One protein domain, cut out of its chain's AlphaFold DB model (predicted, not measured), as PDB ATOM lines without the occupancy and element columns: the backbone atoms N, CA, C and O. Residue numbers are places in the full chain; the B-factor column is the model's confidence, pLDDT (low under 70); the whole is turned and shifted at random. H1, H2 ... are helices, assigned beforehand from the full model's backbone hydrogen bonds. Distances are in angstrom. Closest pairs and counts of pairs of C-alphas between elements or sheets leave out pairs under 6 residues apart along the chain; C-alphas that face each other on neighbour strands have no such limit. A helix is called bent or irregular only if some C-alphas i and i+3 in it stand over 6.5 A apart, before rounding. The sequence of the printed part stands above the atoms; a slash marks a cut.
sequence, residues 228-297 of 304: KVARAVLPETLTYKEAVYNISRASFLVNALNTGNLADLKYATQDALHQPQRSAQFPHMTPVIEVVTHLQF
ATOM      1  N   LYS A 228      94.358 100.802 102.314       77.94
ATOM      2  CA  LYS A 228      95.483 101.728 102.518       77.94
ATOM      3  C   LYS A 228      95.628 102.705 101.350       77.94
ATOM      4  O   LYS A 228      95.730 103.908 101.578       77.94
ATOM      5  N   VAL A 229      95.548 102.209 100.115       79.06
ATOM      6  CA  VAL A 229      95.619 103.029  98.894       79.06
ATOM      7  C   VAL A 229      94.418 103.974  98.797       79.06
ATOM      8  O   VAL A 229      94.571 105.149  98.467       79.06
ATOM      9  N   ALA A 230      93.225 103.501  99.163       80.62
ATOM     10  CA  ALA A 230      92.017 104.323  99.174       80.62
ATOM     11  C   ALA A 230      92.014 105.400 100.279       80.62
ATOM     12  O   ALA A 230      91.300 106.396 100.162       80.62
ATOM     13  N   ARG A 231      92.763 105.214 101.377       84.06
ATOM     14  CA  ARG A 231      92.958 106.242 102.419       84.06
ATOM     15  C   ARG A 231      94.051 107.247 102.051       84.06
ATOM     16  O   ARG A 231      93.905 108.416 102.374       84.06
ATOM     17  N   ALA A 232      95.099 106.820 101.348       87.50
ATOM     18  CA  ALA A 232      96.235 107.675 100.992       87.50
ATOM     19  C   ALA A 232      95.883 108.845 100.052       87.50
ATOM     20  O   ALA A 232      96.639 109.805  99.965       87.50
ATOM     21  N   VAL A 233      94.746 108.775  99.353       89.31
ATOM     22  CA  VAL A 233      94.270 109.846  98.456       89.31
ATOM     23  C   VAL A 233      93.438 110.925  99.155       89.31
ATOM     24  O   VAL A 233      93.005 111.873  98.504       89.31
ATOM     25  N   LEU A 234      93.164 110.779 100.453       91.31
ATOM     26  CA  LEU A 234      92.358 111.745 101.197       91.31
ATOM     27  C   LEU A 234      93.200 112.981 101.560       91.31
ATOM     28  O   LEU A 234      94.343 112.825 101.992       91.31
ATOM     29  N   PRO A 235      92.666 114.204 101.402       91.44
ATOM     30  CA  PRO A 235      93.383 115.423 101.740       91.44
ATOM     31  C   PRO A 235      93.561 115.552 103.256       91.44
ATOM     32  O   PRO A 235      92.693 115.159 104.035       91.44
ATOM     33  N   GLU A 236      94.660 116.178 103.676       93.38
ATOM     34  CA  GLU A 236      94.925 116.459 105.095       93.38
ATOM     35  C   GLU A 236      94.004 117.543 105.674       93.38
ATOM     36  O   GLU A 236      93.804 117.620 106.886       93.38
ATOM     37  N   THR A 237      93.449 118.404 104.817       94.75
ATOM     38  CA  THR A 237      92.594 119.522 105.223       94.75
ATOM     39  C   THR A 237      91.324 119.575 104.391       94.75
ATOM     40  O   THR A 237      91.289 119.148 103.238       94.75
ATOM     41  N   LEU A 238      90.272 120.116 104.999       94.75
ATOM     42  CA  LEU A 238      88.965 120.312 104.386       94.75
ATOM     43  C   LEU A 238      88.547 121.766 104.554       94.75
ATOM     44  O   LEU A 238      88.846 122.407 105.567       94.75
ATOM     45  N   THR A 239      87.802 122.282 103.587       97.19
ATOM     46  CA  THR A 239      87.171 123.591 103.724       97.19
ATOM     47  C   THR A 239      85.989 123.518 104.692       97.19
ATOM     48  O   THR A 239      85.298 122.503 104.803       97.19
ATOM     49  N   TYR A 240      85.667 124.640 105.343       97.56
ATOM     50  CA  TYR A 240      84.443 124.743 106.150       97.56
ATOM     51  C   TYR A 240      83.183 124.396 105.351       97.56
ATOM     52  O   TYR A 240      82.247 123.811 105.892       97.56
ATOM     53  N   LYS A 241      83.162 124.730 104.055       97.88
ATOM     54  CA  LYS A 241      82.045 124.425 103.161       97.88
ATOM     55  C   LYS A 241      81.844 122.914 103.018       97.88
ATOM     56  O   LYS A 241      80.710 122.459 103.135       97.88
ATOM     57  N   GLU A 242      82.913 122.150 102.800       97.44
ATOM     58  CA  GLU A 242      82.859 120.682 102.694       97.44
ATOM     59  C   GLU A 242      82.470 120.036 104.022       97.44
ATOM     60  O   GLU A 242      81.620 119.147 104.045       97.44
ATOM     61  N   ALA A 243      83.015 120.529 105.137       97.81
ATOM     62  CA  ALA A 243      82.665 120.033 106.464       97.81
ATOM     63  C   ALA A 243      81.169 120.230 106.770       97.81
ATOM     64  O   ALA A 243      80.473 119.277 107.118       97.81
ATOM     65  N   VAL A 244      80.644 121.448 106.581       98.25
ATOM     66  CA  VAL A 244      79.215 121.752 106.782       98.25
ATOM     67  C   VAL A 244      78.341 120.940 105.829       98.25
ATOM     68  O   VAL A 244      77.311 120.400 106.246       98.25
ATOM     69  N   TYR A 245      78.759 120.814 104.566       98.31
ATOM     70  CA  TYR A 245      78.080 119.973 103.588       98.31
ATOM     71  C   TYR A 245      77.963 118.547 104.126       98.31
ATOM     72  O   TYR A 245      76.849 118.058 104.296       98.31
ATOM     73  N   ASN A 246      79.066 117.912 104.506       98.31
ATOM     74  CA  ASN A 246      79.046 116.520 104.926       98.31
ATOM     75  C   ASN A 246      78.278 116.281 106.239       98.31
ATOM     76  O   ASN A 246      77.471 115.356 106.320       98.31
ATOM     77  N   ILE A 247      78.436 117.167 107.233       98.31
ATOM     78  CA  ILE A 247      77.692 117.108 108.505       98.31
ATOM     79  C   ILE A 247      76.180 117.142 108.257       98.31
ATOM     80  O   ILE A 247      75.432 116.366 108.862       98.31
ATOM     81  N   SER A 248      75.721 118.013 107.350       98.25
ATOM     82  CA  SER A 248      74.296 118.106 107.018       98.25
ATOM     83  C   SER A 248      73.762 116.805 106.405       98.25
ATOM     84  O   SER A 248      72.695 116.344 106.811       98.25
ATOM     85  N   ARG A 249      74.514 116.158 105.501       98.50
ATOM     86  CA  ARG A 249      74.096 114.893 104.874       98.50
ATOM     87  C   ARG A 249      74.106 113.740 105.862       98.50
ATOM     88  O   ARG A 249      73.120 113.019 105.928       98.50
ATOM     89  N   ALA A 250      75.155 113.605 106.672       98.25
ATOM     90  CA  ALA A 250      75.230 112.559 107.692       98.25
ATOM     91  C   ALA A 250      74.071 112.668 108.697       98.25
ATOM     92  O   ALA A 250      73.440 111.669 109.036       98.25
ATOM     93  N   SER A 251      73.729 113.893 109.108       98.06
ATOM     94  CA  SER A 251      72.590 114.146 110.000       98.06
ATOM     95  C   SER A 251      71.255 113.764 109.350       98.06
ATOM     96  O   SER A 251      70.424 113.103 109.976       98.06
ATOM     97  N   PHE A 252      71.060 114.121 108.076       97.69
ATOM     98  CA  PHE A 252      69.878 113.717 107.314       97.69
ATOM     99  C   PHE A 252      69.824 112.210 107.064       97.69
ATOM    100  O   PHE A 252      68.739 111.644 107.096       97.69
ATOM    101  N   LEU A 253      70.965 111.544 106.877       97.69
ATOM    102  CA  LEU A 253      71.037 110.101 106.654       97.69
ATOM    103  C   LEU A 253      70.532 109.352 107.879       97.69
ATOM    104  O   LEU A 253      69.635 108.519 107.772       97.69
ATOM    105  N   VAL A 254      71.054 109.698 109.057       97.81
ATOM    106  CA  VAL A 254      70.608 109.103 110.320       97.81
ATOM    107  C   VAL A 254      69.124 109.383 110.555       97.81
ATOM    108  O   VAL A 254      68.387 108.469 110.919       97.81
ATOM    109  N   ASN A 255      68.652 110.608 110.298       97.44
ATOM    110  CA  ASN A 255      67.237 110.945 110.454       97.44
ATOM    111  C   ASN A 255      66.332 110.177 109.472       97.44
ATOM    112  O   ASN A 255      65.299 109.647 109.883       97.44
ATOM    113  N   ALA A 256      66.717 110.075 108.200       95.50
ATOM    114  CA  ALA A 256      65.982 109.347 107.167       95.50
ATOM    115  C   ALA A 256      65.858 107.858 107.512       95.50
ATOM    116  O   ALA A 256      64.772 107.288 107.428       95.50
ATOM    117  N   LEU A 257      66.948 107.240 107.977       95.38
ATOM    118  CA  LEU A 257      66.957 105.848 108.431       95.38
ATOM    119  C   LEU A 257      66.124 105.661 109.708       95.38
ATOM    120  O   LEU A 257      65.343 104.722 109.806       95.38
ATOM    121  N   ASN A 258      66.224 106.576 110.672       95.81
ATOM    122  CA  ASN A 258      65.479 106.481 111.927       95.81
ATOM    123  C   ASN A 258      63.961 106.687 111.750       95.81
ATOM    124  O   ASN A 258      63.166 106.062 112.446       95.81
ATOM    125  N   THR A 259      63.554 107.567 110.832       94.62
ATOM    126  CA  THR A 259      62.138 107.891 110.567       94.62
ATOM    127  C   THR A 259      61.519 107.049 109.452       94.62
ATOM    128  O   THR A 259      60.301 107.059 109.285       94.62
ATOM    129  N   GLY A 260      62.337 106.334 108.676       92.62
ATOM    130  CA  GLY A 260      61.903 105.627 107.474       92.62
ATOM    131  C   GLY A 260      61.627 106.541 106.273       92.62
ATOM    132  O   GLY A 260      61.102 106.060 105.271       92.62
ATOM    133  N   ASN A 261      61.977 107.833 106.330       91.38
ATOM    134  CA  ASN A 261      61.835 108.748 105.194       91.38
ATOM    135  C   ASN A 261      62.927 108.513 104.133       91.38
ATOM    136  O   ASN A 261      63.853 109.308 103.971       91.38
ATOM    137  N   LEU A 262      62.825 107.405 103.394       89.50
ATOM    138  CA  LEU A 262      63.844 106.998 102.420       89.50
ATOM    139  C   LEU A 262      63.967 107.950 101.219       89.50
ATOM    140  O   LEU A 262      64.977 107.916 100.521       89.50
ATOM    141  N   ALA A 263      62.981 108.826 100.995       88.31
ATOM    142  CA  ALA A 263      63.027 109.832  99.935       88.31
ATOM    143  C   ALA A 263      64.188 110.828 100.108       88.31
ATOM    144  O   ALA A 263      64.664 111.384  99.117       88.31
ATOM    145  N   ASP A 264      64.667 111.022 101.341       91.88
ATOM    146  CA  ASP A 264      65.796 111.905 101.640       91.88
ATOM    147  C   ASP A 264      67.152 111.265 101.305       91.88
ATOM    148  O   ASP A 264      68.146 111.986 101.194       91.88
ATOM    149  N   LEU A 265      67.221 109.940 101.084       91.00
ATOM    150  CA  LEU A 265      68.488 109.240 100.828       91.00
ATOM    151  C   LEU A 265      69.229 109.790  99.606       91.00
ATOM    152  O   LEU A 265      70.443 109.932  99.673       91.00
ATOM    153  N   LYS A 266      68.524 110.219  98.552       89.31
ATOM    154  CA  LYS A 266      69.135 110.846  97.360       89.31
ATOM    155  C   LYS A 266      70.005 112.072  97.672       89.31
ATOM    156  O   LYS A 266      70.918 112.394  96.916       89.31
ATOM    157  N   TYR A 267      69.711 112.775  98.766       93.19
ATOM    158  CA  TYR A 267      70.528 113.882  99.262       93.19
ATOM    159  C   TYR A 267      71.461 113.414 100.374       93.19
ATOM    160  O   TYR A 267      72.621 113.811 100.423       93.19
ATOM    161  N   ALA A 268      70.956 112.564 101.264       95.81
ATOM    162  CA  ALA A 268      71.641 112.152 102.474       95.81
ATOM    163  C   ALA A 268      72.813 111.189 102.238       95.81
ATOM    164  O   ALA A 268      73.674 111.086 103.100       95.81
ATOM    165  N   THR A 269      72.884 110.508 101.091       95.06
ATOM    166  CA  THR A 269      74.030 109.659 100.724       95.06
ATOM    167  C   THR A 269      75.096 110.399  99.912       95.06
ATOM    168  O   THR A 269      76.076 109.777  99.508       95.06
ATOM    169  N   GLN A 270      74.927 111.702  99.654       95.25
ATOM    170  CA  GLN A 270      75.969 112.521  99.028       95.25
ATOM    171  C   GLN A 270      77.128 112.735 100.006       95.25
ATOM    172  O   GLN A 270      76.904 112.931 101.199       95.25
ATOM    173  N   ASP A 271      78.351 112.756  99.488       96.12
ATOM    174  CA  ASP A 271      79.576 112.873 100.276       96.12
ATOM    175  C   ASP A 271      80.522 113.923  99.677       96.12
ATOM    176  O   ASP A 271      80.580 114.109  98.460       96.12
ATOM    177  N   ALA A 272      81.259 114.606 100.553       95.69
ATOM    178  CA  ALA A 272      82.316 115.538 100.161       95.69
ATOM    179  C   ALA A 272      83.705 115.131 100.684       95.69
ATOM    180  O   ALA A 272      84.694 115.767 100.319       95.69
ATOM    181  N   LEU A 273      83.793 114.116 101.553       94.88
ATOM    182  CA  LEU A 273      85.019 113.827 102.295       94.88
ATOM    183  C   LEU A 273      85.915 112.791 101.628       94.88
ATOM    184  O   LEU A 273      87.135 112.914 101.712       94.88
ATOM    185  N   HIS A 274      85.336 111.750 101.031       93.25
ATOM    186  CA  HIS A 274      86.111 110.609 100.544       93.25
ATOM    187  C   HIS A 274      85.708 110.110  99.161       93.25
ATOM    188  O   HIS A 274      86.577 109.661  98.416       93.25
ATOM    189  N   GLN A 275      84.431 110.168  98.783       92.94
ATOM    190  CA  GLN A 275      83.962 109.670  97.493       92.94
ATOM    191  C   GLN A 275      84.529 110.482  96.323       92.94
ATOM    192  O   GLN A 275      85.091 109.851  95.423       92.94
ATOM    193  N   PRO A 276      84.476 111.833  96.299       91.50
ATOM    194  CA  PRO A 276      85.081 112.597  95.206       91.50
ATOM    195  C   PRO A 276      86.570 112.276  95.012       91.50
ATOM    196  O   PRO A 276      87.023 112.059  93.890       91.50
ATOM    197  N   GLN A 277      87.308 112.154  96.111       90.44
ATOM    198  CA  GLN A 277      88.748 111.910  96.149       90.44
ATOM    199  C   GLN A 277      89.101 110.481  95.710       90.44
ATOM    200  O   GLN A 277      90.107 110.261  95.040       90.44
ATOM    201  N   ARG A 278      88.253 109.500  96.039       88.50
ATOM    202  CA  ARG A 278      88.423 108.094  95.639       88.50
ATOM    203  C   ARG A 278      87.908 107.789  94.238       88.50
ATOM    204  O   ARG A 278      88.322 106.785  93.665       88.50
ATOM    205  N   SER A 279      87.035 108.626  93.681       85.81
ATOM    206  CA  SER A 279      86.357 108.375  92.399       85.81
ATOM    207  C   SER A 279      87.311 108.044  91.249       85.81
ATOM    208  O   SER A 279      87.000 107.178  90.434       85.81
ATOM    209  N   ALA A 280      88.509 108.635  91.231       81.94
ATOM    210  CA  ALA A 280      89.533 108.360  90.224       81.94
ATOM    211  C   ALA A 280      89.979 106.883  90.192       81.94
ATOM    212  O   ALA A 280      90.352 106.376  89.139       81.94
ATOM    213  N   GLN A 281      89.912 106.177  91.327       80.06
ATOM    214  CA  GLN A 281      90.232 104.747  91.431       80.06
ATOM    215  C   GLN A 281      89.060 103.847  91.008       80.06
ATOM    216  O   GLN A 281      89.248 102.660  90.742       80.06
ATOM    217  N   PHE A 282      87.847 104.403  90.934       82.31
ATOM    218  CA  PHE A 282      86.612 103.678  90.648       82.31
ATOM    219  C   PHE A 282      85.848 104.370  89.511       82.31
ATOM    220  O   PHE A 282      84.810 104.989  89.753       82.31
ATOM    221  N   PRO A 283      86.310 104.247  88.251       80.31
ATOM    222  CA  PRO A 283      85.755 104.988  87.114       80.31
ATOM    223  C   PRO A 283      84.256 104.740  86.876       80.31
ATOM    224  O   PRO A 283      83.562 105.593  86.331       80.31
ATOM    225  N   HIS A 284      83.731 103.594  87.318       84.00
ATOM    226  CA  HIS A 284      82.309 103.256  87.209       84.00
ATOM    227  C   HIS A 284      81.455 103.739  88.391       84.00
ATOM    228  O   HIS A 284      80.233 103.652  88.319       84.00
ATOM    229  N   MET A 285      82.057 104.256  89.466       85.00
ATOM    230  CA  MET A 285      81.330 104.661  90.671       85.00
ATOM    231  C   MET A 285      80.357 105.808  90.387       85.00
ATOM    232  O   MET A 285      79.166 105.670  90.657       85.00
ATOM    233  N   THR A 286      80.840 106.912  89.810       83.50
ATOM    234  CA  THR A 286      80.007 108.096  89.547       83.50
ATOM    235  C   THR A 286      78.859 107.794  88.576       83.50
ATOM    236  O   THR A 286      77.715 108.042  88.956       83.50
ATOM    237  N   PRO A 287      79.088 107.164  87.401       85.69
ATOM    238  CA  PRO A 287      77.995 106.836  86.483       85.69
ATOM    239  C   PRO A 287      76.929 105.919  87.102       85.69
ATOM    240  O   PRO A 287      75.737 106.116  86.878       85.69
ATOM    241  N   VAL A 288      77.331 104.925  87.906       84.94
ATOM    242  CA  VAL A 288      76.378 104.023  88.578       84.94
ATOM    243  C   VAL A 288      75.555 104.775  89.623       84.94
ATOM    244  O   VAL A 288      74.337 104.604  89.667       84.94
ATOM    245  N   ILE A 289      76.187 105.624  90.441       82.81
ATOM    246  CA  ILE A 289      75.485 106.438  91.444       82.81
ATOM    247  C   ILE A 289      74.461 107.356  90.768       82.81
ATOM    248  O   ILE A 289      73.320 107.431  91.225       82.81
ATOM    249  N   GLU A 290      74.835 108.016  89.672       80.69
ATOM    250  CA  GLU A 290      73.937 108.892  88.914       80.69
ATOM    251  C   GLU A 290      72.727 108.121  88.382       80.69
ATOM    252  O   GLU A 290      71.586 108.485  88.678       80.69
ATOM    253  N   VAL A 291      72.951 107.007  87.677       82.81
ATOM    254  CA  VAL A 291      71.869 106.175  87.129       82.81
ATOM    255  C   VAL A 291      70.930 105.695  88.235       82.81
ATOM    256  O   VAL A 291      69.718 105.856  88.118       82.81
ATOM    257  N   VAL A 292      71.458 105.155  89.337       79.44
ATOM    258  CA  VAL A 292      70.628 104.652  90.443       79.44
ATOM    259  C   VAL A 292      69.832 105.780  91.103       79.44
ATOM    260  O   VAL A 292      68.651 105.599  91.397       79.44
ATOM    261  N   THR A 293      70.427 106.962  91.279       73.88
ATOM    262  CA  THR A 293      69.737 108.134  91.845       73.88
ATOM    263  C   THR A 293      68.607 108.617  90.930       73.88
ATOM    264  O   THR A 293      67.547 109.016  91.412       73.88
ATOM    265  N   HIS A 294      68.784 108.531  89.608       68.88
ATOM    266  CA  HIS A 294      67.737 108.851  88.634       68.88
ATOM    267  C   HIS A 294      66.634 107.782  88.554       68.88
ATOM    268  O   HIS A 294      65.471 108.123  88.335       68.88
ATOM    269  N   LEU A 295      66.966 106.508  88.781       64.12
ATOM    270  CA  LEU A 295      66.012 105.392  88.792       64.12
ATOM    271  C   LEU A 295      65.151 105.322  90.068       64.12
ATOM    272  O   LEU A 295      64.132 104.631  90.063       64.12
ATOM    273  N   GLN A 296      65.482 106.061  91.137       54.12
ATOM    274  CA  GLN A 296      64.733 106.107  92.411       54.12
ATOM    275  C   GLN A 296      63.301 106.701  92.328       54.12
ATOM    276  O   GLN A 296      62.672 106.947  93.355       54.12
ATOM    277  N   PHE A 297      62.726 106.858  91.130       49.72
ATOM    278  CA  PHE A 297      61.302 107.157  90.920       49.72
ATOM    279  C   PHE A 297      60.419 105.918  90.687       49.72
ATOM    280  O   PHE A 297      59.329 106.037  90.123       49.72
TER     281      PHE A 297
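AT A GLANCE: This is residues 228 to 297 of the 304 residues of the protein "Homoserine kinase" of Lotharella globosa (UniProt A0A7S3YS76). The chain folds back and forth in three rows: the long helix H2 runs one way, the short helix H3 and the link of residues 269 to 274 run back beside it, and H5 runs out again beyond that row. H4 makes the turn into H5 at one end, and H1 is beside H4 at that same end, away from H2; the assembly is loose, with H2 and H3 as the one pair of helices that touch. The printed part has 70 residues with five named helices, H1 to H5 in chain order, and no named strand, and its class is all helix. It is only just loose, close to compact, with a radius of gyration of the C-alphas of 13.5 A, and spans 35 by 28 by 20 A.

IN THESE COORDINATES: H2, the longest helix, holds residues 240 to 259 and measures 28.3 A from C-alpha 240 at (84.443, 124.743, 106.150) to C-alpha 259 at (62.138, 107.891, 110.567). H3 follows with residues 262 to 268, 9.3 A long. H4 is residues 275 to 281, 10.0 A long. H5 is residues 285 to 295, 15.5 A long, ending with C-alpha 295 at (66.012, 105.392, 88.792). H1, before H2, is residues 228 to 232, 6.2 A long, starting with C-alpha 228 at (95.483, 101.728, 102.518). H3 and H4 are only just irregular: C-alphas 263 and 266 are 6.7 A apart, and C-alphas 277 and 280 are 7.0 A apart.

HOW THE PARTS SIT: H2 and H3 form a helical hairpin; they touch at a shallow tilt of 12 degrees, opposite ways. H2 does so with residues 248 to 256 alone, and the closest C-alphas are those of Arg 249 and Ala 268, 4.4 A apart. H3 and H5 are close but not clearly touching, their closest C-alphas, of Lys 266 and Thr 293, being 6.2 A apart. They run opposite ways at a shallow tilt of 34 degrees, only just short of steep. H4 and H5 are close but not clearly touching, with the C-alphas of Ser 279 and Met 285 closest at 6.5 A. They run opposite ways at a steep tilt of 57 degrees. H1 is likewise close to but not clearly touching H4, with the C-alphas of Ala 230 and Arg 278 closest at 6.3 A. H2 is apart from H1, H4 and H5. Every O i to N i+4 pair is within hydrogen-bond range in H1, H2 and H5; H3 and H4 each have 1 of 3, beside 3 of 4 O i to N i+3 pairs.

THE WHOLE: The two C-alphas farthest apart are those of Glu 236 and Phe 297, 37.7 A. The printed part has no cut. The links H2 to H3 and H4 to H5 are tight, H1 to H2 and H3 to H4 are short, and no link is long. The mean pLDDT of the printed part is 89.1; residues 294 to 297, of which 294 and 295 belong to H5, are under 70.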